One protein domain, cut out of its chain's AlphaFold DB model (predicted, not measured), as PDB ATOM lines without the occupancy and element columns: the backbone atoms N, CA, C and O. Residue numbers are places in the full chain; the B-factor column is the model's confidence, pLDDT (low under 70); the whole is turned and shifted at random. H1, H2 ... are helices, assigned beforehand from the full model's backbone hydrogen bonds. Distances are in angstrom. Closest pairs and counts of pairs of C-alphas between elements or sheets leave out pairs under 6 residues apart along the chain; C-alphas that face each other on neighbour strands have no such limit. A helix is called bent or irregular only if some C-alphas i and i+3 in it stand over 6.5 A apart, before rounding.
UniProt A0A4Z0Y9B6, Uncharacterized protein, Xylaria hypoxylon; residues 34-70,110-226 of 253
ATOM      1  N   THR A  34     146.524 169.775 204.455       76.88
ATOM      2  CA  THR A  34     147.276 169.093 205.518       76.88
ATOM      3  C   THR A  34     148.449 168.290 204.959       76.88
ATOM      4  O   THR A  34     149.531 168.286 205.545       76.88
ATOM      5  N   LEU A  35     148.278 167.645 203.802       74.31
ATOM      6  CA  LEU A  35     149.378 166.963 203.121       74.31
ATOM      7  C   LEU A  35     150.436 167.962 202.634       74.31
ATOM      8  O   LEU A  35     151.628 167.748 202.832       74.31
ATOM      9  N   PHE A  36     150.018 169.080 202.041       74.44
ATOM     10  CA  PHE A  36     150.963 170.077 201.548       74.44
ATOM     11  C   PHE A  36     151.742 170.738 202.692       74.44
ATOM     12  O   PHE A  36     152.957 170.883 202.595       74.44
ATOM     13  N   THR A  37     151.079 171.080 203.802       75.56
ATOM     14  CA  THR A  37     151.755 171.652 204.976       75.56
ATOM     15  C   THR A  37     152.668 170.644 205.665       75.56
ATOM     16  O   THR A  37     153.790 170.998 206.018       75.56
ATOM     17  N   SER A  38     152.242 169.386 205.821       75.38
ATOM     18  CA  SER A  38     153.090 168.343 206.413       75.38
ATOM     19  C   SER A  38     154.315 168.046 205.549       75.38
ATOM     20  O   SER A  38     155.412 167.985 206.090       75.38
ATOM     21  N   LEU A  39     154.182 167.966 204.221       74.75
ATOM     22  CA  LEU A  39     155.330 167.819 203.320       74.75
ATOM     23  C   LEU A  39     156.265 169.029 203.373       74.75
ATOM     24  O   LEU A  39     157.479 168.848 203.438       74.75
ATOM     25  N   LEU A  40     155.721 170.250 203.390       74.44
ATOM     26  CA  LEU A  40     156.518 171.476 203.469       74.44
ATOM     27  C   LEU A  40     157.297 171.613 204.778       74.44
ATOM     28  O   LEU A  40     158.335 172.261 204.776       74.44
ATOM     29  N   ILE A  41     156.816 171.038 205.881       77.50
ATOM     30  CA  ILE A  41     157.466 171.153 207.194       77.50
ATOM     31  C   ILE A  41     158.353 169.939 207.477       77.50
ATOM     32  O   ILE A  41     159.520 170.084 207.833       77.50
ATOM     33  N   LEU A  42     157.821 168.728 207.312       74.38
ATOM     34  CA  LEU A  42     158.515 167.505 207.699       74.38
ATOM     35  C   LEU A  42     159.629 167.131 206.718       74.38
ATOM     36  O   LEU A  42     160.640 166.595 207.156       74.38
ATOM     37  N   SER A  43     159.490 167.422 205.419       72.06
ATOM     38  CA  SER A  43     160.542 167.134 204.431       72.06
ATOM     39  C   SER A  43     161.842 167.914 204.689       72.06
ATOM     40  O   SER A  43     162.893 167.279 204.826       72.06
ATOM     41  N   PRO A  44     161.830 169.258 204.838       70.19
ATOM     42  CA  PRO A  44     163.055 169.981 205.172       70.19
ATOM     43  C   PRO A  44     163.578 169.609 206.559       70.19
ATOM     44  O   PRO A  44     164.789 169.517 206.730       70.19
ATOM     45  N   LEU A  45     162.701 169.328 207.530       71.12
ATOM     46  CA  LEU A  45     163.129 168.868 208.851       71.12
ATOM     47  C   LEU A  45     163.874 167.527 208.772       71.12
ATOM     48  O   LEU A  45     164.950 167.393 209.348       71.12
ATOM     49  N   LEU A  46     163.349 166.561 208.013       71.62
ATOM     50  CA  LEU A  46     164.003 165.275 207.770       71.62
ATOM     51  C   LEU A  46     165.370 165.470 207.098       71.62
ATOM     52  O   LEU A  46     166.348 164.840 207.498       71.62
ATOM     53  N   CYS A  47     165.452 166.374 206.117       70.44
ATOM     54  CA  CYS A  47     166.701 166.721 205.442       70.44
ATOM     55  C   CYS A  47     167.732 167.304 206.423       70.44
ATOM     56  O   CYS A  47     168.863 166.825 206.482       70.44
ATOM     57  N   ILE A  48     167.329 168.268 207.257       70.88
ATOM     58  CA  ILE A  48     168.195 168.886 208.273       70.88
ATOM     59  C   ILE A  48     168.703 167.839 209.269       70.88
ATOM     60  O   ILE A  48     169.901 167.789 209.538       70.88
ATOM     61  N   VAL A  49     167.821 166.980 209.792       72.31
ATOM     62  CA  VAL A  49     168.204 165.920 210.743       72.31
ATOM     63  C   VAL A  49     169.156 164.915 210.092       72.31
ATOM     64  O   VAL A  49     170.127 164.508 210.725       72.31
ATOM     65  N   SER A  50     168.938 164.571 208.819       68.75
ATOM     66  CA  SER A  50     169.824 163.675 208.063       68.75
ATOM     67  C   SER A  50     171.215 164.284 207.872       68.75
ATOM     68  O   SER A  50     172.221 163.629 208.136       68.75
ATOM     69  N   ILE A  51     171.289 165.558 207.470       69.56
ATOM     70  CA  ILE A  51     172.560 166.284 207.326       69.56
ATOM     71  C   ILE A  51     173.283 166.349 208.672       69.56
ATOM     72  O   ILE A  51     174.482 166.088 208.736       69.56
ATOM     73  N   LEU A  52     172.559 166.649 209.754       71.25
ATOM     74  CA  LEU A  52     173.126 166.711 211.096       71.25
ATOM     75  C   LEU A  52     173.666 165.346 211.543       71.25
ATOM     76  O   LEU A  52     174.770 165.278 212.070       71.25
ATOM     77  N   GLN A  53     172.935 164.256 211.301       75.25
ATOM     78  CA  GLN A  53     173.392 162.899 211.608       75.25
ATOM     79  C   GLN A  53     174.682 162.555 210.855       75.25
ATOM     80  O   GLN A  53     175.627 162.053 211.467       75.25
ATOM     81  N   ILE A  54     174.746 162.849 209.551       69.38
ATOM     82  CA  ILE A  54     175.939 162.611 208.727       69.38
ATOM     83  C   ILE A  54     177.112 163.457 209.234       69.38
ATOM     84  O   ILE A  54     178.211 162.935 209.409       69.38
ATOM     85  N   ALA A  55     176.883 164.740 209.524       72.19
ATOM     86  CA  ALA A  55     177.911 165.642 210.031       72.19
ATOM     87  C   ALA A  55     178.465 165.180 211.387       72.19
ATOM     88  O   ALA A  55     179.680 165.111 211.559       72.19
ATOM     89  N   LEU A  56     177.591 164.803 212.326       71.31
ATOM     90  CA  LEU A  56     177.990 164.290 213.639       71.31
ATOM     91  C   LEU A  56     178.752 162.967 213.526       71.31
ATOM     92  O   LEU A  56     179.766 162.795 214.197       71.31
ATOM     93  N   SER A  57     178.300 162.058 212.658       69.12
ATOM     94  CA  SER A  57     178.958 160.763 212.445       69.12
ATOM     95  C   SER A  57     180.347 160.940 211.831       69.12
ATOM     96  O   SER A  57     181.311 160.343 212.303       69.12
ATOM     97  N   ASN A  58     180.477 161.813 210.830       72.12
ATOM     98  CA  ASN A  58     181.763 162.111 210.203       72.12
ATOM     99  C   ASN A  58     182.729 162.796 211.175       72.12
ATOM    100  O   ASN A  58     183.909 162.450 211.208       72.12
ATOM    101  N   GLU A  59     182.245 163.737 211.989       74.69
ATOM    102  CA  GLU A  59     183.081 164.409 212.986       74.69
ATOM    103  C   GLU A  59     183.517 163.443 214.098       74.69
ATOM    104  O   GLU A  59     184.669 163.488 214.531       74.69
ATOM    105  N   ALA A  60     182.639 162.523 214.515       67.44
ATOM    106  CA  ALA A  60     182.972 161.467 215.468       67.44
ATOM    107  C   ALA A  60     184.041 160.508 214.920       67.44
ATOM    108  O   ALA A  60     184.945 160.132 215.660       67.44
ATOM    109  N   ILE A  61     183.984 160.153 213.630       69.94
ATOM    110  CA  ILE A  61     185.018 159.335 212.975       69.94
ATOM    111  C   ILE A  61     186.338 160.107 212.902       69.94
ATOM    112  O   ILE A  61     187.371 159.582 213.300       69.94
ATOM    113  N   LYS A  62     186.306 161.370 212.457       72.31
ATOM    114  CA  LYS A  62     187.503 162.206 212.281       72.31
ATOM    115  C   LYS A  62     188.250 162.464 213.589       72.31
ATOM    116  O   LYS A  62     189.476 162.484 213.598       72.31
ATOM    117  N   ARG A  63     187.514 162.708 214.677       67.00
ATOM    118  CA  ARG A  63     188.078 162.898 216.024       67.00
ATOM    119  C   ARG A  63     188.297 161.589 216.767       67.00
ATOM    120  O   ARG A  63     188.869 161.609 217.855       67.00
ATOM    121  N   GLY A  64     187.787 160.486 216.224       62.78
ATOM    122  CA  GLY A  64     187.965 159.161 216.782       62.78
ATOM    123  C   GLY A  64     189.453 158.854 216.945       62.78
ATOM    124  O   GLY A  64     190.291 159.451 216.266       62.78
ATOM    125  N   PRO A  65     189.804 157.950 217.865       52.94
ATOM    126  CA  PRO A  65     191.181 157.738 218.277       52.94
ATOM    127  C   PRO A  65     191.981 157.001 217.193       52.94
ATOM    128  O   PRO A  65     192.279 155.820 217.323       52.94
ATOM    129  N   HIS A  66     192.355 157.693 216.118       52.59
ATOM    130  CA  HIS A  66     193.315 157.189 215.136       52.59
ATOM    131  C   HIS A  66     194.720 157.028 215.747       52.59
ATOM    132  O   HIS A  66     195.498 156.233 215.237       52.59
ATOM    133  N   GLU A  67     195.018 157.723 216.854       44.69
ATOM    134  CA  GLU A  67     196.286 157.615 217.596       44.69
ATOM    135  C   GLU A  67     196.309 156.521 218.682       44.69
ATOM    136  O   GLU A  67     197.393 156.086 219.053       44.69
ATOM    137  N   TYR A  68     195.159 156.050 219.191       46.28
ATOM    138  CA  TYR A  68     195.116 155.023 220.260       46.28
ATOM    139  C   TYR A  68     194.760 153.624 219.753       46.28
ATOM    140  O   TYR A  68     194.766 152.658 220.512       46.28
ATOM    141  N   ILE A  69     194.431 153.505 218.469       45.88
ATOM    142  CA  ILE A  69     194.339 152.221 217.788       45.88
ATOM    143  C   ILE A  69     195.695 152.043 217.127       45.88
ATOM    144  O   ILE A  69     195.930 152.596 216.054       45.88
ATOM    145  N   ASP A  70     196.590 151.327 217.806       40.31
ATOM    146  CA  ASP A  70     197.888 150.950 217.258       40.31
ATOM    147  C   ASP A  70     197.700 150.459 215.811       40.31
ATOM    148  O   ASP A  70     196.792 149.675 215.507       40.31
ATOM    149  N   ASP A 110     150.193 165.452 179.568       46.94
ATOM    150  CA  ASP A 110     150.996 164.323 180.065       46.94
ATOM    151  C   ASP A 110     151.385 164.495 181.539       46.94
ATOM    152  O   ASP A 110     151.526 163.507 182.254       46.94
ATOM    153  N   TRP A 111     151.423 165.733 182.041       43.47
ATOM    154  CA  TRP A 111     151.765 166.079 183.420       43.47
ATOM    155  C   TRP A 111     150.851 165.414 184.445       43.47
ATOM    156  O   TRP A 111     151.316 165.050 185.512       43.47
ATOM    157  N   LEU A 112     149.575 165.165 184.136       45.38
ATOM    158  CA  LEU A 112     148.681 164.431 185.043       45.38
ATOM    159  C   LEU A 112     149.083 162.954 185.199       45.38
ATOM    160  O   LEU A 112     149.018 162.418 186.308       45.38
ATOM    161  N   LYS A 113     149.564 162.306 184.128       56.22
ATOM    162  CA  LYS A 113     150.159 160.961 184.212       56.22
ATOM    163  C   LYS A 113     151.526 161.013 184.891       56.22
ATOM    164  O   LYS A 113     151.797 160.172 185.744       56.22
ATOM    165  N   THR A 114     152.351 162.019 184.595       60.09
ATOM    166  CA  THR A 114     153.659 162.199 185.242       60.09
ATOM    167  C   THR A 114     153.515 162.468 186.734       60.09
ATOM    168  O   THR A 114     154.259 161.897 187.512       60.09
ATOM    169  N   LEU A 115     152.527 163.256 187.161       65.31
ATOM    170  CA  LEU A 115     152.216 163.521 188.565       65.31
ATOM    171  C   LEU A 115     151.746 162.255 189.282       65.31
ATOM    172  O   LEU A 115     152.107 162.049 190.436       65.31
ATOM    173  N   TYR A 116     150.976 161.390 188.617       67.25
ATOM    174  CA  TYR A 116     150.580 160.105 189.188       67.25
ATOM    175  C   TYR A 116     151.786 159.174 189.380       67.25
ATOM    176  O   TYR A 116     151.985 158.644 190.476       67.25
ATOM    177  N   THR A 117     152.631 159.033 188.356       70.88
ATOM    178  CA  THR A 117     153.868 158.242 188.431       70.88
ATOM    179  C   THR A 117     154.851 158.828 189.444       70.88
ATOM    180  O   THR A 117     155.430 158.088 190.230       70.88
ATOM    181  N   LEU A 118     154.985 160.154 189.499       71.31
ATOM    182  CA  LEU A 118     155.833 160.875 190.448       71.31
ATOM    183  C   LEU A 118     155.317 160.729 191.881       71.31
ATOM    184  O   LEU A 118     156.112 160.517 192.786       71.31
ATOM    185  N   ARG A 119     153.996 160.747 192.097       69.81
ATOM    186  CA  ARG A 119     153.396 160.436 193.404       69.81
ATOM    187  C   ARG A 119     153.693 159.002 193.827       69.81
ATOM    188  O   ARG A 119     154.056 158.792 194.976       69.81
ATOM    189  N   ILE A 120     153.567 158.022 192.926       72.62
ATOM    190  CA  ILE A 120     153.937 156.628 193.227       72.62
ATOM    191  C   ILE A 120     155.425 156.529 193.558       72.62
ATOM    192  O   ILE A 120     155.775 155.955 194.584       72.62
ATOM    193  N   ALA A 121     156.290 157.111 192.729       70.81
ATOM    194  CA  ALA A 121     157.732 157.102 192.940       70.81
ATOM    195  C   ALA A 121     158.110 157.749 194.279       70.81
ATOM    196  O   ALA A 121     158.924 157.199 195.013       70.81
ATOM    197  N   LEU A 122     157.465 158.860 194.640       70.25
ATOM    198  CA  LEU A 122     157.675 159.556 195.908       70.25
ATOM    199  C   LEU A 122     157.220 158.714 197.108       70.25
ATOM    200  O   LEU A 122     157.939 158.644 198.100       70.25
ATOM    201  N   VAL A 123     156.082 158.016 197.007       73.06
ATOM    202  CA  VAL A 123     155.623 157.059 198.033       73.06
ATOM    203  C   VAL A 123     156.623 155.914 198.198       73.06
ATOM    204  O   VAL A 123     156.985 155.577 199.322       73.06
ATOM    205  N   VAL A 124     157.085 155.325 197.092       71.19
ATOM    206  CA  VAL A 124     158.058 154.221 197.108       71.19
ATOM    207  C   VAL A 124     159.386 154.683 197.705       71.19
ATOM    208  O   VAL A 124     159.939 154.006 198.565       71.19
ATOM    209  N   PHE A 125     159.875 155.859 197.314       72.94
ATOM    210  CA  PHE A 125     161.107 156.434 197.848       72.94
ATOM    211  C   PHE A 125     160.997 156.745 199.346       72.94
ATOM    212  O   PHE A 125     161.909 156.428 200.109       72.94
ATOM    213  N   LEU A 126     159.873 157.310 199.800       71.06
ATOM    214  CA  LEU A 126     159.602 157.513 201.227       71.06
ATOM    215  C   LEU A 126     159.553 156.187 201.991       71.06
ATOM    216  O   LEU A 126     160.119 156.099 203.075       71.06
ATOM    217  N   ALA A 127     158.929 155.153 201.422       69.38
ATOM    218  CA  ALA A 127     158.876 153.827 202.029       69.38
ATOM    219  C   ALA A 127     160.277 153.210 202.166       69.38
ATOM    220  O   ALA A 127     160.622 152.719 203.239       69.38
ATOM    221  N   ILE A 128     161.110 153.290 201.123       72.75
ATOM    222  CA  ILE A 128     162.504 152.820 201.167       72.75
ATOM    223  C   ILE A 128     163.289 153.574 202.247       72.75
ATOM    224  O   ILE A 128     163.952 152.941 203.064       72.75
ATOM    225  N   ASN A 129     163.177 154.905 202.311       73.75
ATOM    226  CA  ASN A 129     163.843 155.695 203.351       73.75
ATOM    227  C   ASN A 129     163.362 155.339 204.761       73.75
ATOM    228  O   ASN A 129     164.176 155.249 205.675       73.75
ATOM    229  N   ALA A 130     162.062 155.099 204.947       72.38
ATOM    230  CA  ALA A 130     161.522 154.672 206.233       72.38
ATOM    231  C   ALA A 130     162.070 153.295 206.649       72.38
ATOM    232  O   ALA A 130     162.447 153.120 207.805       72.38
ATOM    233  N   VAL A 131     162.180 152.344 205.713       72.00
ATOM    234  CA  VAL A 131     162.771 151.017 205.965       72.00
ATOM    235  C   VAL A 131     164.262 151.119 206.284       72.00
ATOM    236  O   VAL A 131     164.713 150.499 207.241       72.00
ATOM    237  N   LEU A 132     165.027 151.916 205.532       74.44
ATOM    238  CA  LEU A 132     166.454 152.136 205.800       74.44
ATOM    239  C   LEU A 132     166.678 152.823 207.153       74.44
ATOM    240  O   LEU A 132     167.554 152.412 207.907       74.44
ATOM    241  N   SER A 133     165.855 153.818 207.487       74.44
ATOM    242  CA  SER A 133     165.883 154.502 208.785       74.44
ATOM    243  C   SER A 133     165.539 153.546 209.933       74.44
ATOM    244  O   SER A 133     166.241 153.515 210.941       74.44
ATOM    245  N   LEU A 134     164.527 152.688 209.758       77.50
ATOM    246  CA  LEU A 134     164.194 151.634 210.718       77.50
ATOM    247  C   LEU A 134     165.337 150.625 210.881       77.50
ATOM    248  O   LEU A 134     165.659 150.250 212.002       77.50
ATOM    249  N   ALA A 135     165.959 150.191 209.783       71.81
ATOM    250  CA  ALA A 135     167.088 149.266 209.825       71.81
ATOM    251  C   ALA A 135     168.290 149.881 210.557       71.81
ATOM    252  O   ALA A 135     168.878 149.226 211.414       71.81
ATOM    253  N   ALA A 136     168.610 151.150 210.282       74.31
ATOM    254  CA  ALA A 136     169.654 151.889 210.986       74.31
ATOM    255  C   ALA A 136     169.335 152.043 212.482       74.31
ATOM    256  O   ALA A 136     170.209 151.845 213.324       74.31
ATOM    257  N   PHE A 137     168.076 152.334 212.818       77.56
ATOM    258  CA  PHE A 137     167.610 152.400 214.198       77.56
ATOM    259  C   PHE A 137     167.751 151.053 214.920       77.56
ATOM    260  O   PHE A 137     168.328 151.006 216.002       77.56
ATOM    261  N   LEU A 138     167.278 149.956 214.320       77.56
ATOM    262  CA  LEU A 138     167.391 148.613 214.895       77.56
ATOM    263  C   LEU A 138     168.850 148.197 215.068       77.56
ATOM    264  O   LEU A 138     169.203 147.655 216.108       77.56
ATOM    265  N   TYR A 139     169.700 148.483 214.081       77.00
ATOM    266  CA  TYR A 139     171.133 148.233 214.180       77.00
ATOM    267  C   TYR A 139     171.750 148.997 215.356       77.00
ATOM    268  O   TYR A 139     172.405 148.388 216.196       77.00
ATOM    269  N   ALA A 140     171.493 150.305 215.462       74.50
ATOM    270  CA  ALA A 140     171.993 151.123 216.564       74.50
ATOM    271  C   ALA A 140     171.470 150.633 217.925       74.50
ATOM    272  O   ALA A 140     172.217 150.593 218.900       74.50
ATOM    273  N   PHE A 141     170.201 150.222 217.983       77.69
ATOM    274  CA  PHE A 141     169.582 149.685 219.189       77.69
ATOM    275  C   PHE A 141     170.201 148.350 219.614       77.69
ATOM    276  O   PHE A 141     170.514 148.178 220.787       77.69
ATOM    277  N   VAL A 142     170.408 147.414 218.681       78.44
ATOM    278  CA  VAL A 142     171.027 146.110 218.969       78.44
ATOM    279  C   VAL A 142     172.494 146.278 219.347       78.44
ATOM    280  O   VAL A 142     172.911 145.727 220.359       78.44
ATOM    281  N   ALA A 143     173.252 147.073 218.588       72.81
ATOM    282  CA  ALA A 143     174.654 147.355 218.888       72.81
ATOM    283  C   ALA A 143     174.822 147.916 220.310       72.81
ATOM    284  O   ALA A 143     175.727 147.508 221.027       72.81
ATOM    285  N   TYR A 144     173.903 148.785 220.740       70.06
ATOM    286  CA  TYR A 144     173.900 149.342 222.091       70.06
ATOM    287  C   TYR A 144     173.375 148.373 223.158       70.06
ATOM    288  O   TYR A 144     173.878 148.330 224.274       70.06
ATOM    289  N   GLY A 145     172.339 147.598 222.842       75.62
ATOM    290  CA  GLY A 145     171.778 146.626 223.778       75.62
ATOM    291  C   GLY A 145     172.727 145.465 224.069       75.62
ATOM    292  O   GLY A 145     172.574 144.801 225.089       75.62
ATOM    293  N   TRP A 146     173.674 145.195 223.165       73.56
ATOM    294  CA  TRP A 146     174.670 144.132 223.304       73.56
ATOM    295  C   TRP A 146     176.037 144.628 223.766       73.56
ATOM    296  O   TRP A 146     176.850 143.805 224.181       73.56
ATOM    297  N   SER A 147     176.311 145.934 223.708       74.50
ATOM    298  CA  SER A 147     177.569 146.467 224.226       74.50
ATOM    299  C   SER A 147     177.630 146.282 225.737       74.50
ATOM    300  O   SER A 147     176.684 146.625 226.450       74.50
ATOM    301  N   ALA A 148     178.742 145.732 226.223       73.12
ATOM    302  CA  ALA A 148     178.979 145.614 227.650       73.12
ATOM    303  C   ALA A 148     179.154 147.008 228.263       73.12
ATOM    304  O   ALA A 148     179.758 147.889 227.653       73.12
ATOM    305  N   HIS A 149     178.656 147.186 229.484       81.81
ATOM    306  CA  HIS A 149     178.994 148.353 230.288       81.81
ATOM    307  C   HIS A 149     180.422 148.212 230.815       81.81
ATOM    308  O   HIS A 149     180.859 147.124 231.198       81.81
ATOM    309  N   PHE A 150     181.143 149.320 230.851       74.81
ATOM    310  CA  PHE A 150     182.456 149.426 231.450       74.81
ATOM    311  C   PHE A 150     182.337 149.253 232.970       74.81
ATOM    312  O   PHE A 150     181.856 150.134 233.682       74.81
ATOM    313  N   ASP A 151     182.747 148.087 233.469       79.06
ATOM    314  CA  ASP A 151     182.749 147.777 234.899       79.06
ATOM    315  C   ASP A 151     184.047 148.266 235.567       79.06
ATOM    316  O   ASP A 151     185.143 148.206 235.002       79.06
ATOM    317  N   LEU A 152     183.934 148.697 236.822       71.00
ATOM    318  CA  LEU A 152     185.049 149.037 237.698       71.00
ATOM    319  C   LEU A 152     186.034 147.867 237.849       71.00
ATOM    320  O   LEU A 152     187.234 148.101 237.974       71.00
ATOM    321  N   ALA A 153     185.557 146.617 237.809       78.56
ATOM    322  CA  ALA A 153     186.426 145.439 237.835       78.56
ATOM    323  C   ALA A 153     187.390 145.402 236.634       78.56
ATOM    324  O   ALA A 153     188.588 145.188 236.815       78.56
ATOM    325  N   TYR A 154     186.886 145.706 235.434       73.62
ATOM    326  CA  TYR A 154     187.691 145.817 234.214       73.62
ATOM    327  C   TYR A 154     188.669 147.000 234.300       73.62
ATOM    328  O   TYR A 154     189.834 146.888 233.921       73.62
ATOM    329  N   ALA A 155     188.231 148.122 234.884       72.00
ATOM    330  CA  ALA A 155     189.093 149.277 235.131       72.00
ATOM    331  C   ALA A 155     190.268 148.945 236.070       72.00
ATOM    332  O   ALA A 155     191.400 149.349 235.816       72.00
ATOM    333  N   LEU A 156     190.014 148.197 237.150       72.62
ATOM    334  CA  LEU A 156     191.036 147.781 238.116       72.62
ATOM    335  C   LEU A 156     192.038 146.787 237.515       72.62
ATOM    336  O   LEU A 156     193.226 146.847 237.838       72.62
ATOM    337  N   GLU A 157     191.583 145.902 236.628       73.38
ATOM    338  CA  GLU A 157     192.455 144.996 235.877       73.38
ATOM    339  C   GLU A 157     193.387 145.770 234.931       73.38
ATOM    340  O   GLU A 157     194.586 145.489 234.880       73.38
ATOM    341  N   LEU A 158     192.877 146.824 234.282       68.19
ATOM    342  CA  LEU A 158     193.684 147.735 233.468       68.19
ATOM    343  C   LEU A 158     194.722 148.513 234.286       68.19
ATOM    344  O   LEU A 158     195.848 148.658 233.831       68.19
ATOM    345  N   VAL A 159     194.371 148.997 235.483       66.44
ATOM    346  CA  VAL A 159     195.301 149.756 236.348       66.44
ATOM    347  C   VAL A 159     196.454 148.884 236.857       66.44
ATOM    348  O   VAL A 159     197.568 149.378 237.033       66.44
ATOM    349  N   ASN A 160     196.206 147.594 237.094       70.62
ATOM    350  CA  ASN A 160     197.238 146.652 237.530       70.62
ATOM    351  C   ASN A 160     198.090 146.108 236.370       70.62
ATOM    352  O   ASN A 160     199.222 145.674 236.598       70.62
ATOM    353  N   GLY A 161     197.572 146.116 235.141       66.06
ATOM    354  CA  GLY A 161     198.332 145.791 233.938       66.06
ATOM    355  C   GLY A 161     199.186 146.974 233.477       66.06
ATOM    356  O   GLY A 161     198.762 148.121 233.525       66.06
ATOM    357  N   SER A 162     200.384 146.732 232.942       58.94
ATOM    358  CA  SER A 162     201.207 147.787 232.320       58.94
ATOM    359  C   SER A 162     200.652 148.274 230.968       58.94
ATOM    360  O   SER A 162     201.409 148.772 230.133       58.94
ATOM    361  N   PHE A 163     199.367 148.053 230.693       56.75
ATOM    362  CA  PHE A 163     198.748 148.329 229.406       56.75
ATOM    363  C   PHE A 163     198.127 149.713 229.433       56.75
ATOM    364  O   PHE A 163     197.114 149.954 230.080       56.75
ATOM    365  N   THR A 164     198.753 150.634 228.714       55.66
ATOM    366  CA  THR A 164     198.429 152.052 228.803       55.66
ATOM    367  C   THR A 164     197.072 152.403 228.189       55.66
ATOM    368  O   THR A 164     196.422 153.291 228.719       55.66
ATOM    369  N   TYR A 165     196.570 151.712 227.153       57.38
ATOM    370  CA  TYR A 165     195.280 152.054 226.526       57.38
ATOM    371  C   TYR A 165     194.685 150.860 225.753       57.38
ATOM    372  O   TYR A 165     195.013 150.668 224.587       57.38
ATOM    373  N   ILE A 166     193.804 150.048 226.357       59.78
ATOM    374  CA  ILE A 166     193.104 148.967 225.630       59.78
ATOM    375  C   ILE A 166     191.627 149.327 225.460       59.78
ATOM    376  O   ILE A 166     190.806 149.120 226.352       59.78
ATOM    377  N   TYR A 167     191.290 149.858 224.286       61.12
ATOM    378  CA  TYR A 167     189.916 149.871 223.793       61.12
ATOM    379  C   TYR A 167     189.649 148.556 223.052       61.12
ATOM    380  O   TYR A 167     190.136 148.354 221.937       61.12
ATOM    381  N   ASP A 168     188.886 147.655 223.671       65.25
ATOM    382  CA  ASP A 168     188.457 146.411 223.030       65.25
ATOM    383  C   ASP A 168     187.150 146.617 222.248       65.25
ATOM    384  O   ASP A 168     186.047 146.630 222.802       65.25
ATOM    385  N   LYS A 169     187.290 146.749 220.926       57.25
ATOM    386  CA  LYS A 169     186.187 146.935 219.971       57.25
ATOM    387  C   LYS A 169     185.198 145.769 219.904       57.25
ATOM    388  O   LYS A 169     184.109 145.964 219.373       57.25
ATOM    389  N   CYS A 170     185.567 144.569 220.356       62.38
ATOM    390  CA  CYS A 170     184.653 143.422 220.339       62.38
ATOM    391  C   CYS A 170     183.684 143.446 221.525       62.38
ATOM    392  O   CYS A 170     182.598 142.876 221.441       62.38
ATOM    393  N   THR A 171     184.084 144.117 222.605       67.44
ATOM    394  CA  THR A 171     183.363 144.124 223.878       67.44
ATOM    395  C   THR A 171     182.550 145.408 224.060       67.44
ATOM    396  O   THR A 171     181.429 145.365 224.573       67.44
ATOM    397  N   PHE A 172     183.068 146.545 223.582       71.50
ATOM    398  CA  PHE A 172     182.449 147.853 223.785       71.50
ATOM    399  C   PHE A 172     182.123 148.559 222.466       71.50
ATOM    400  O   PHE A 172     182.969 148.681 221.581       71.50
ATOM    401  N   ASP A 173     180.908 149.107 222.363       80.00
ATOM    402  CA  ASP A 173     180.601 150.109 221.340       80.00
ATOM    403  C   ASP A 173     181.379 151.396 221.644       80.00
ATOM    404  O   ASP A 173     181.439 151.832 222.798       80.00
ATOM    405  N   LEU A 174     181.920 152.050 220.611       73.88
ATOM    406  CA  LEU A 174     182.768 153.236 220.769       73.88
ATOM    407  C   LEU A 174     182.047 154.328 221.559       73.88
ATOM    408  O   LEU A 174     182.626 154.944 222.448       73.88
ATOM    409  N   GLY A 175     180.768 154.554 221.260       78.94
ATOM    410  CA  GLY A 175     179.995 155.571 221.957       78.94
ATOM    411  C   GLY A 175     179.716 155.208 223.415       78.94
ATOM    412  O   GLY A 175     179.585 156.108 224.237       78.94
ATOM    413  N   MET A 176     179.595 153.918 223.750       82.62
ATOM    414  CA  MET A 176     179.388 153.480 225.135       82.62
ATOM    415  C   MET A 176     180.696 153.607 225.919       82.62
ATOM    416  O   MET A 176     180.729 154.305 226.928       82.62
ATOM    417  N   TRP A 177     181.791 153.077 225.371       83.00
ATOM    418  CA  TRP A 177     183.117 153.161 225.976       83.00
ATOM    419  C   TRP A 177     183.555 154.601 226.243       83.00
ATOM    420  O   TRP A 177     183.892 154.937 227.375       83.00
ATOM    421  N   VAL A 178     183.508 155.479 225.231       83.44
ATOM    422  CA  VAL A 178     183.911 156.887 225.387       83.44
ATOM    423  C   VAL A 178     183.055 157.580 226.449       83.44
ATOM    424  O   VAL A 178     183.569 158.372 227.233       83.44
ATOM    425  N   CYS A 179     181.751 157.303 226.494       86.81
ATOM    426  CA  CYS A 179     180.870 157.948 227.463       86.81
ATOM    427  C   CYS A 179     181.045 157.449 228.898       86.81
ATOM    428  O   CYS A 179     180.812 158.225 229.820       86.81
ATOM    429  N   GLU A 180     181.447 156.199 229.095       87.38
ATOM    430  CA  GLU A 180     181.648 155.621 230.427       87.38
ATOM    431  C   GLU A 180     183.059 155.878 230.965       87.38
ATOM    432  O   GLU A 180     183.255 155.983 232.172       87.38
ATOM    433  N   THR A 181     184.038 156.061 230.077       84.62
ATOM    434  CA  THR A 181     185.436 156.329 230.453       84.62
ATOM    435  C   THR A 181     185.793 157.809 230.527       84.62
ATOM    436  O   THR A 181     186.824 158.142 231.107       84.62
ATOM    437  N   LYS A 182     184.957 158.716 229.996       86.94
ATOM    438  CA  LYS A 182     185.244 160.165 229.952       86.94
ATOM    439  C   LYS A 182     185.574 160.783 231.316       86.94
ATOM    440  O   LYS A 182     186.365 161.710 231.360       86.94
ATOM    441  N   ASP A 183     184.977 160.277 232.398       83.50
ATOM    442  CA  ASP A 183     185.144 160.837 233.747       83.50
ATOM    443  C   ASP A 183     186.341 160.206 234.495       83.50
ATOM    444  O   ASP A 183     186.593 160.522 235.660       83.50
ATOM    445  N   LEU A 184     187.079 159.287 233.857       81.56
ATOM    446  CA  LEU A 184     188.242 158.641 234.457       81.56
ATOM    447  C   LEU A 184     189.497 159.510 234.270       81.56
ATOM    448  O   LEU A 184     189.837 159.875 233.142       81.56
ATOM    449  N   PRO A 185     190.276 159.759 235.340       74.50
ATOM    450  CA  PRO A 185     191.397 160.704 235.314       74.50
ATOM    451  C   PRO A 185     192.549 160.292 234.385       74.50
ATOM    452  O   PRO A 185     193.373 161.127 234.034       74.50
ATOM    453  N   HIS A 186     192.630 159.017 233.989       72.56
ATOM    454  CA  HIS A 186     193.660 158.522 233.065       72.56
ATOM    455  C   HIS A 186     193.321 158.759 231.584       72.56
ATOM    456  O   HIS A 186     194.190 158.662 230.720       72.56
ATOM    457  N   TYR A 187     192.050 159.046 231.302       69.69
ATOM    458  CA  TYR A 187     191.490 159.162 229.960       69.69
ATOM    459  C   TYR A 187     191.011 160.588 229.661       69.69
ATOM    460  O   TYR A 187     190.957 160.985 228.494       69.69
ATOM    461  N   ASP A 188     190.701 161.377 230.692       68.44
ATOM    462  CA  ASP A 188     190.197 162.740 230.545       68.44
ATOM    463  C   ASP A 188     191.265 163.735 230.052       68.44
ATOM    464  O   ASP A 188     191.867 164.498 230.802       68.44
ATOM    465  N   ASN A 189     191.458 163.748 228.734       73.00
ATOM    466  CA  ASN A 189     192.173 164.798 228.011       73.00
ATOM    467  C   ASN A 189     191.204 165.868 227.454       73.00
ATOM    468  O   ASN A 189     191.546 166.586 226.513       73.00
ATOM    469  N   GLY A 190     189.952 165.931 227.934       77.50
ATOM    470  CA  GLY A 190     188.880 166.793 227.412       77.50
ATOM    471  C   GLY A 190     188.315 166.389 226.037       77.50
ATOM    472  O   GLY A 190     187.160 166.683 225.717       77.50
ATOM    473  N   THR A 191     189.074 165.659 225.216       82.38
ATOM    474  CA  THR A 191     188.646 165.179 223.891       82.38
ATOM    475  C   THR A 191     187.554 164.109 223.978       82.38
ATOM    476  O   THR A 191     186.602 164.148 223.192       82.38
ATOM    477  N   LEU A 192     187.614 163.215 224.973       81.69
ATOM    478  CA  LEU A 192     186.607 162.166 225.189       81.69
ATOM    479  C   LEU A 192     185.232 162.728 225.542       81.69
ATOM    480  O   LEU A 192     184.230 162.230 225.037       81.69
ATOM    481  N   HIS A 193     185.157 163.811 226.321       85.31
ATOM    482  CA  HIS A 193     183.886 164.492 226.576       85.31
ATOM    483  C   HIS A 193     183.227 164.963 225.275       85.31
ATOM    484  O   HIS A 193     182.025 164.759 225.072       85.31
ATOM    485  N   THR A 194     184.014 165.533 224.355       85.00
ATOM    486  CA  THR A 194     183.487 165.961 223.052       85.00
ATOM    487  C   THR A 194     183.050 164.768 222.202       85.00
ATOM    488  O   THR A 194     181.955 164.796 221.643       85.00
ATOM    489  N   LEU A 195     183.829 163.684 222.175       83.00
ATOM    490  CA  LEU A 195     183.486 162.458 221.452       83.00
ATOM    491  C   LEU A 195     182.221 161.791 222.003       83.00
ATOM    492  O   LEU A 195     181.355 161.410 221.220       83.00
ATOM    493  N   CYS A 196     182.062 161.729 223.328       88.00
ATOM    494  CA  CYS A 196     180.842 161.226 223.953       88.00
ATOM    495  C   CYS A 196     179.634 162.072 223.534       88.00
ATOM    496  O   CYS A 196     178.604 161.527 223.144       88.00
ATOM    497  N   SER A 197     179.764 163.404 223.549       87.12
ATOM    498  CA  SER A 197     178.672 164.298 223.147       87.12
ATOM    499  C   SER A 197     178.279 164.128 221.674       87.12
ATOM    500  O   SER A 197     177.090 164.111 221.356       87.12
ATOM    501  N   LEU A 198     179.255 163.924 220.781       81.31
ATOM    502  CA  LEU A 198     179.022 163.668 219.358       81.31
ATOM    503  C   LEU A 198     178.355 162.306 219.139       81.31
ATOM    504  O   LEU A 198     177.368 162.222 218.407       81.31
ATOM    505  N   ALA A 199     178.845 161.259 219.807       81.25
ATOM    506  CA  ALA A 199     178.276 159.916 219.725       81.25
ATOM    507  C   ALA A 199     176.839 159.881 220.268       81.25
ATOM    508  O   ALA A 199     175.939 159.340 219.625       81.25
ATOM    509  N   ALA A 200     176.592 160.525 221.412       86.06
ATOM    510  CA  ALA A 200     175.250 160.697 221.957       86.06
ATOM    511  C   ALA A 200     174.353 161.486 220.990       86.06
ATOM    512  O   ALA A 200     173.224 161.075 220.729       86.06
ATOM    513  N   GLY A 201     174.858 162.574 220.403       82.94
ATOM    514  CA  GLY A 201     174.138 163.363 219.405       82.94
ATOM    515  C   GLY A 201     173.719 162.539 218.185       82.94
ATOM    516  O   GLY A 201     172.551 162.567 217.803       82.94
ATOM    517  N   ALA A 202     174.636 161.754 217.611       77.19
ATOM    518  CA  ALA A 202     174.354 160.869 216.477       77.19
ATOM    519  C   ALA A 202     173.300 159.791 216.808       77.19
ATOM    520  O   ALA A 202     172.470 159.421 215.971       77.19
ATOM    521  N   ARG A 203     173.280 159.307 218.056       79.25
ATOM    522  CA  ARG A 203     172.249 158.372 218.537       79.25
ATOM    523  C   ARG A 203     170.879 159.039 218.606       79.25
ATOM    524  O   ARG A 203     169.908 158.509 218.064       79.25
ATOM    525  N   TRP A 204     170.802 160.216 219.222       85.06
ATOM    526  CA  TRP A 204     169.550 160.965 219.333       85.06
ATOM    527  C   TRP A 204     168.988 161.362 217.968       85.06
ATOM    528  O   TRP A 204     167.781 161.267 217.758       85.06
ATOM    529  N   THR A 205     169.833 161.743 217.007       78.56
ATOM    530  CA  THR A 205     169.362 162.059 215.650       78.56
ATOM    531  C   THR A 205     168.795 160.833 214.941       78.56
ATOM    532  O   THR A 205     167.739 160.944 214.326       78.56
ATOM    533  N   THR A 206     169.406 159.655 215.098       77.88
ATOM    534  CA  THR A 206     168.872 158.393 214.546       77.88
ATOM    535  C   THR A 206     167.503 158.051 215.153       77.88
ATOM    536  O   THR A 206     166.565 157.708 214.430       77.88
ATOM    537  N   LEU A 207     167.357 158.225 216.472       81.62
ATOM    538  CA  LEU A 207     166.092 158.051 217.199       81.62
ATOM    539  C   LEU A 207     164.987 159.005 216.728       81.62
ATOM    540  O   LEU A 207     163.820 158.630 216.744       81.62
ATOM    541  N   ILE A 208     165.339 160.226 216.322       82.44
ATOM    542  CA  ILE A 208     164.396 161.246 215.836       82.44
ATOM    543  C   ILE A 208     164.072 161.052 214.346       82.44
ATOM    544  O   ILE A 208     162.949 161.321 213.910       82.44
ATOM    545  N   LEU A 209     165.023 160.556 213.552       79.19
ATOM    546  CA  LEU A 209     164.852 160.368 212.114       79.19
ATOM    547  C   LEU A 209     163.779 159.318 211.797       79.19
ATOM    548  O   LEU A 209     162.969 159.520 210.892       79.19
ATOM    549  N   PHE A 210     163.744 158.218 212.550       80.50
ATOM    550  CA  PHE A 210     162.749 157.161 212.369       80.50
ATOM    551  C   PHE A 210     161.292 157.650 212.518       80.50
ATOM    552  O   PHE A 210     160.527 157.492 211.563       80.50
ATOM    553  N   PRO A 211     160.868 158.282 213.633       85.06
ATOM    554  CA  PRO A 211     159.499 158.761 213.786       85.06
ATOM    555  C   PRO A 211     159.152 159.873 212.792       85.06
ATOM    556  O   PRO A 211     158.008 159.927 212.346       85.06
ATOM    557  N   LEU A 212     160.108 160.717 212.384       76.31
ATOM    558  CA  LEU A 212     159.882 161.716 211.330       76.31
ATOM    559  C   LEU A 212     159.605 161.064 209.970       76.31
ATOM    560  O   LEU A 212     158.627 161.416 209.306       76.31
ATOM    561  N   ALA A 213     160.431 160.093 209.571       78.44
ATOM    562  CA  ALA A 213     160.242 159.346 208.330       78.44
ATOM    563  C   ALA A 213     158.928 158.550 208.353       78.44
ATOM    564  O   ALA A 213     158.174 158.556 207.378       78.44
ATOM    565  N   PHE A 214     158.615 157.916 209.486       82.62
ATOM    566  CA  PHE A 214     157.373 157.177 209.678       82.62
ATOM    567  C   PHE A 214     156.143 158.091 209.649       82.62
ATOM    568  O   PHE A 214     155.157 157.757 208.997       82.62
ATOM    569  N   ALA A 215     156.192 159.257 210.297       82.25
ATOM    570  CA  ALA A 215     155.099 160.225 210.274       82.25
ATOM    571  C   ALA A 215     154.825 160.712 208.846       82.25
ATOM    572  O   ALA A 215     153.678 160.695 208.407       82.25
ATOM    573  N   LEU A 216     155.872 161.074 208.095       77.31
ATOM    574  CA  LEU A 216     155.764 161.427 206.675       77.31
ATOM    575  C   LEU A 216     155.112 160.314 205.855       77.31
ATOM    576  O   LEU A 216     154.176 160.569 205.096       77.31
ATOM    577  N   PHE A 217     155.579 159.078 206.034       79.75
ATOM    578  CA  PHE A 217     155.002 157.915 205.372       79.75
ATOM    579  C   PHE A 217     153.519 157.739 205.730       79.75
ATOM    580  O   PHE A 217     152.690 157.580 204.835       79.75
ATOM    581  N   ALA A 218     153.163 157.831 207.013       83.56
ATOM    582  CA  ALA A 218     151.792 157.703 207.489       83.56
ATOM    583  C   ALA A 218     150.876 158.803 206.926       83.56
ATOM    584  O   ALA A 218     149.767 158.497 206.487       83.56
ATOM    585  N   PHE A 219     151.335 160.059 206.867       80.25
ATOM    586  CA  PHE A 219     150.573 161.160 206.266       80.25
ATOM    587  C   PHE A 219     150.303 160.921 204.779       80.25
ATOM    588  O   PHE A 219     149.161 161.046 204.331       80.25
ATOM    589  N   VAL A 220     151.325 160.520 204.020       78.56
ATOM    590  CA  VAL A 220     151.185 160.214 202.589       78.56
ATOM    591  C   VAL A 220     150.278 158.996 202.365       78.56
ATOM    592  O   VAL A 220     149.464 158.982 201.439       78.56
ATOM    593  N   TRP A 221     150.377 157.982 203.225       79.75
ATOM    594  CA  TRP A 221     149.536 156.788 203.172       79.75
ATOM    595  C   TRP A 221     148.059 157.094 203.458       79.75
ATOM    596  O   TRP A 221     147.174 156.626 202.737       79.75
ATOM    597  N   LEU A 222     147.780 157.905 204.481       81.88
ATOM    598  CA  LEU A 222     146.420 158.307 204.846       81.88
ATOM    599  C   LEU A 222     145.750 159.153 203.754       81.88
ATOM    600  O   LEU A 222     144.572 158.935 203.468       81.88
ATOM    601  N   ASP A 223     146.489 160.051 203.095       77.00
ATOM    602  CA  ASP A 223     145.962 160.824 201.959       77.00
ATOM    603  C   ASP A 223     145.572 159.909 200.784       77.00
ATOM    604  O   ASP A 223     144.470 160.008 200.237       77.00
ATOM    605  N   ARG A 224     146.412 158.909 200.477       75.12
ATOM    606  CA  ARG A 224     146.127 157.866 199.471       75.12
ATOM    607  C   ARG A 224     144.855 157.071 199.776       75.12
ATOM    608  O   ARG A 224     144.072 156.789 198.868       75.12
ATOM    609  N   LEU A 225     144.647 156.695 201.038       76.69
ATOM    610  CA  LEU A 225     143.441 155.985 201.484       76.69
ATOM    611  C   LEU A 225     142.172 156.833 201.315       76.69
ATOM    612  O   LEU A 225     141.120 156.291 200.962       76.69
ATOM    613  N   GLY A 226     142.270 158.145 201.546       73.31
ATOM    614  CA  GLY A 226     141.174 159.091 201.332       73.31
ATOM    615  C   GLY A 226     140.749 159.175 199.865       73.31
ATOM    616  O   GLY A 226     139.556 159.088 199.563       73.31
TER     617      GLY A 226
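What this domain is: This is residues 34 to 70 and 110 to 226 of the 253 residues of an uncharacterized protein of Xylaria hypoxylon (UniProt A0A4Z0Y9B6). Three long helices make a slender rod, with H1 and H2 each packed on H5 but not on each other, and H2 crossing H5 on a slant. At one end is a loose head of loops and two short helices: H4 packs on the first part of H5, while H3 lies farther out and touches no helix; at the other end residues 110 to 118 stick out. The printed part has 154 residues, with five named helices in the order H1, H2, H3, H4, H5 and no named strand; the class is all helix. The whole is loose, with a radius of gyration of the C-alphas of 21.2 A, and spans 74 by 25 by 25 A.

Where its parts are: H1, residues 34 to 63, begins with C-alpha 34 at (147.276, 169.093, 205.518) and is 42.6 A long. It is neither bent nor irregular, but only just: C-alphas 41 and 44 are 6.1 A apart. H2, residues 111 to 146, is 51.0 A long and ends with C-alpha 146 at (174.670, 144.132, 223.304). H3 is residues 152 to 160, 12.4 A, and H4 is residues 174 to 181, 10.5 A. H5, residues 191 to 226, is 52.9 A long and ends with C-alpha 226 at (141.174, 159.091, 201.332).

How they stand to each other: H5 is the hub, touching three helices. H1 touches it at a shallow tilt of 24 degrees, opposite ways; the closest C-alphas, of Gln 53 and Ala 202, are 5.4 A apart. H2 touches H5 with residues 123 to 140 alone, at a steep tilt of 38 degrees, opposite ways; the closest C-alphas, of Ala 130 and Ala 213, are 5.3 A apart. H4 touches residues 192 to 200 of H5 alone, at a steep tilt of 45 degrees, opposite ways; the closest C-alphas, of Cys 179 and Cys 196, are 4.8 A apart. The helix packing is mostly crossed, but only just, with 1 of these 3 pairs at a shallow tilt. H2 and H4 are close but not clearly touching, with the closest C-alphas, of Tyr 144 and Met 176, 7.5 A apart. H1 and H2 are apart. In H2, H3 and H4 every O i to N i+4 pair is within hydrogen-bond range; in H1 it is 25 of 26 and in H5 31 of 32.

The domain as a whole: The two C-alphas farthest apart, of Asp 110 and Asn 160, are 75.8 A apart. Residues 71 to 109 are not printed, and C-alphas 70 and 110 are 61.3 A apart across this cut. The link from H3 to H4, residues 161 to 173, is long; that from H2 to H3 is tight. The mean pLDDT of the printed part is 72.8; 38 residues are under 70, among them 63 to 70, 110 to 116 and 161 to 171.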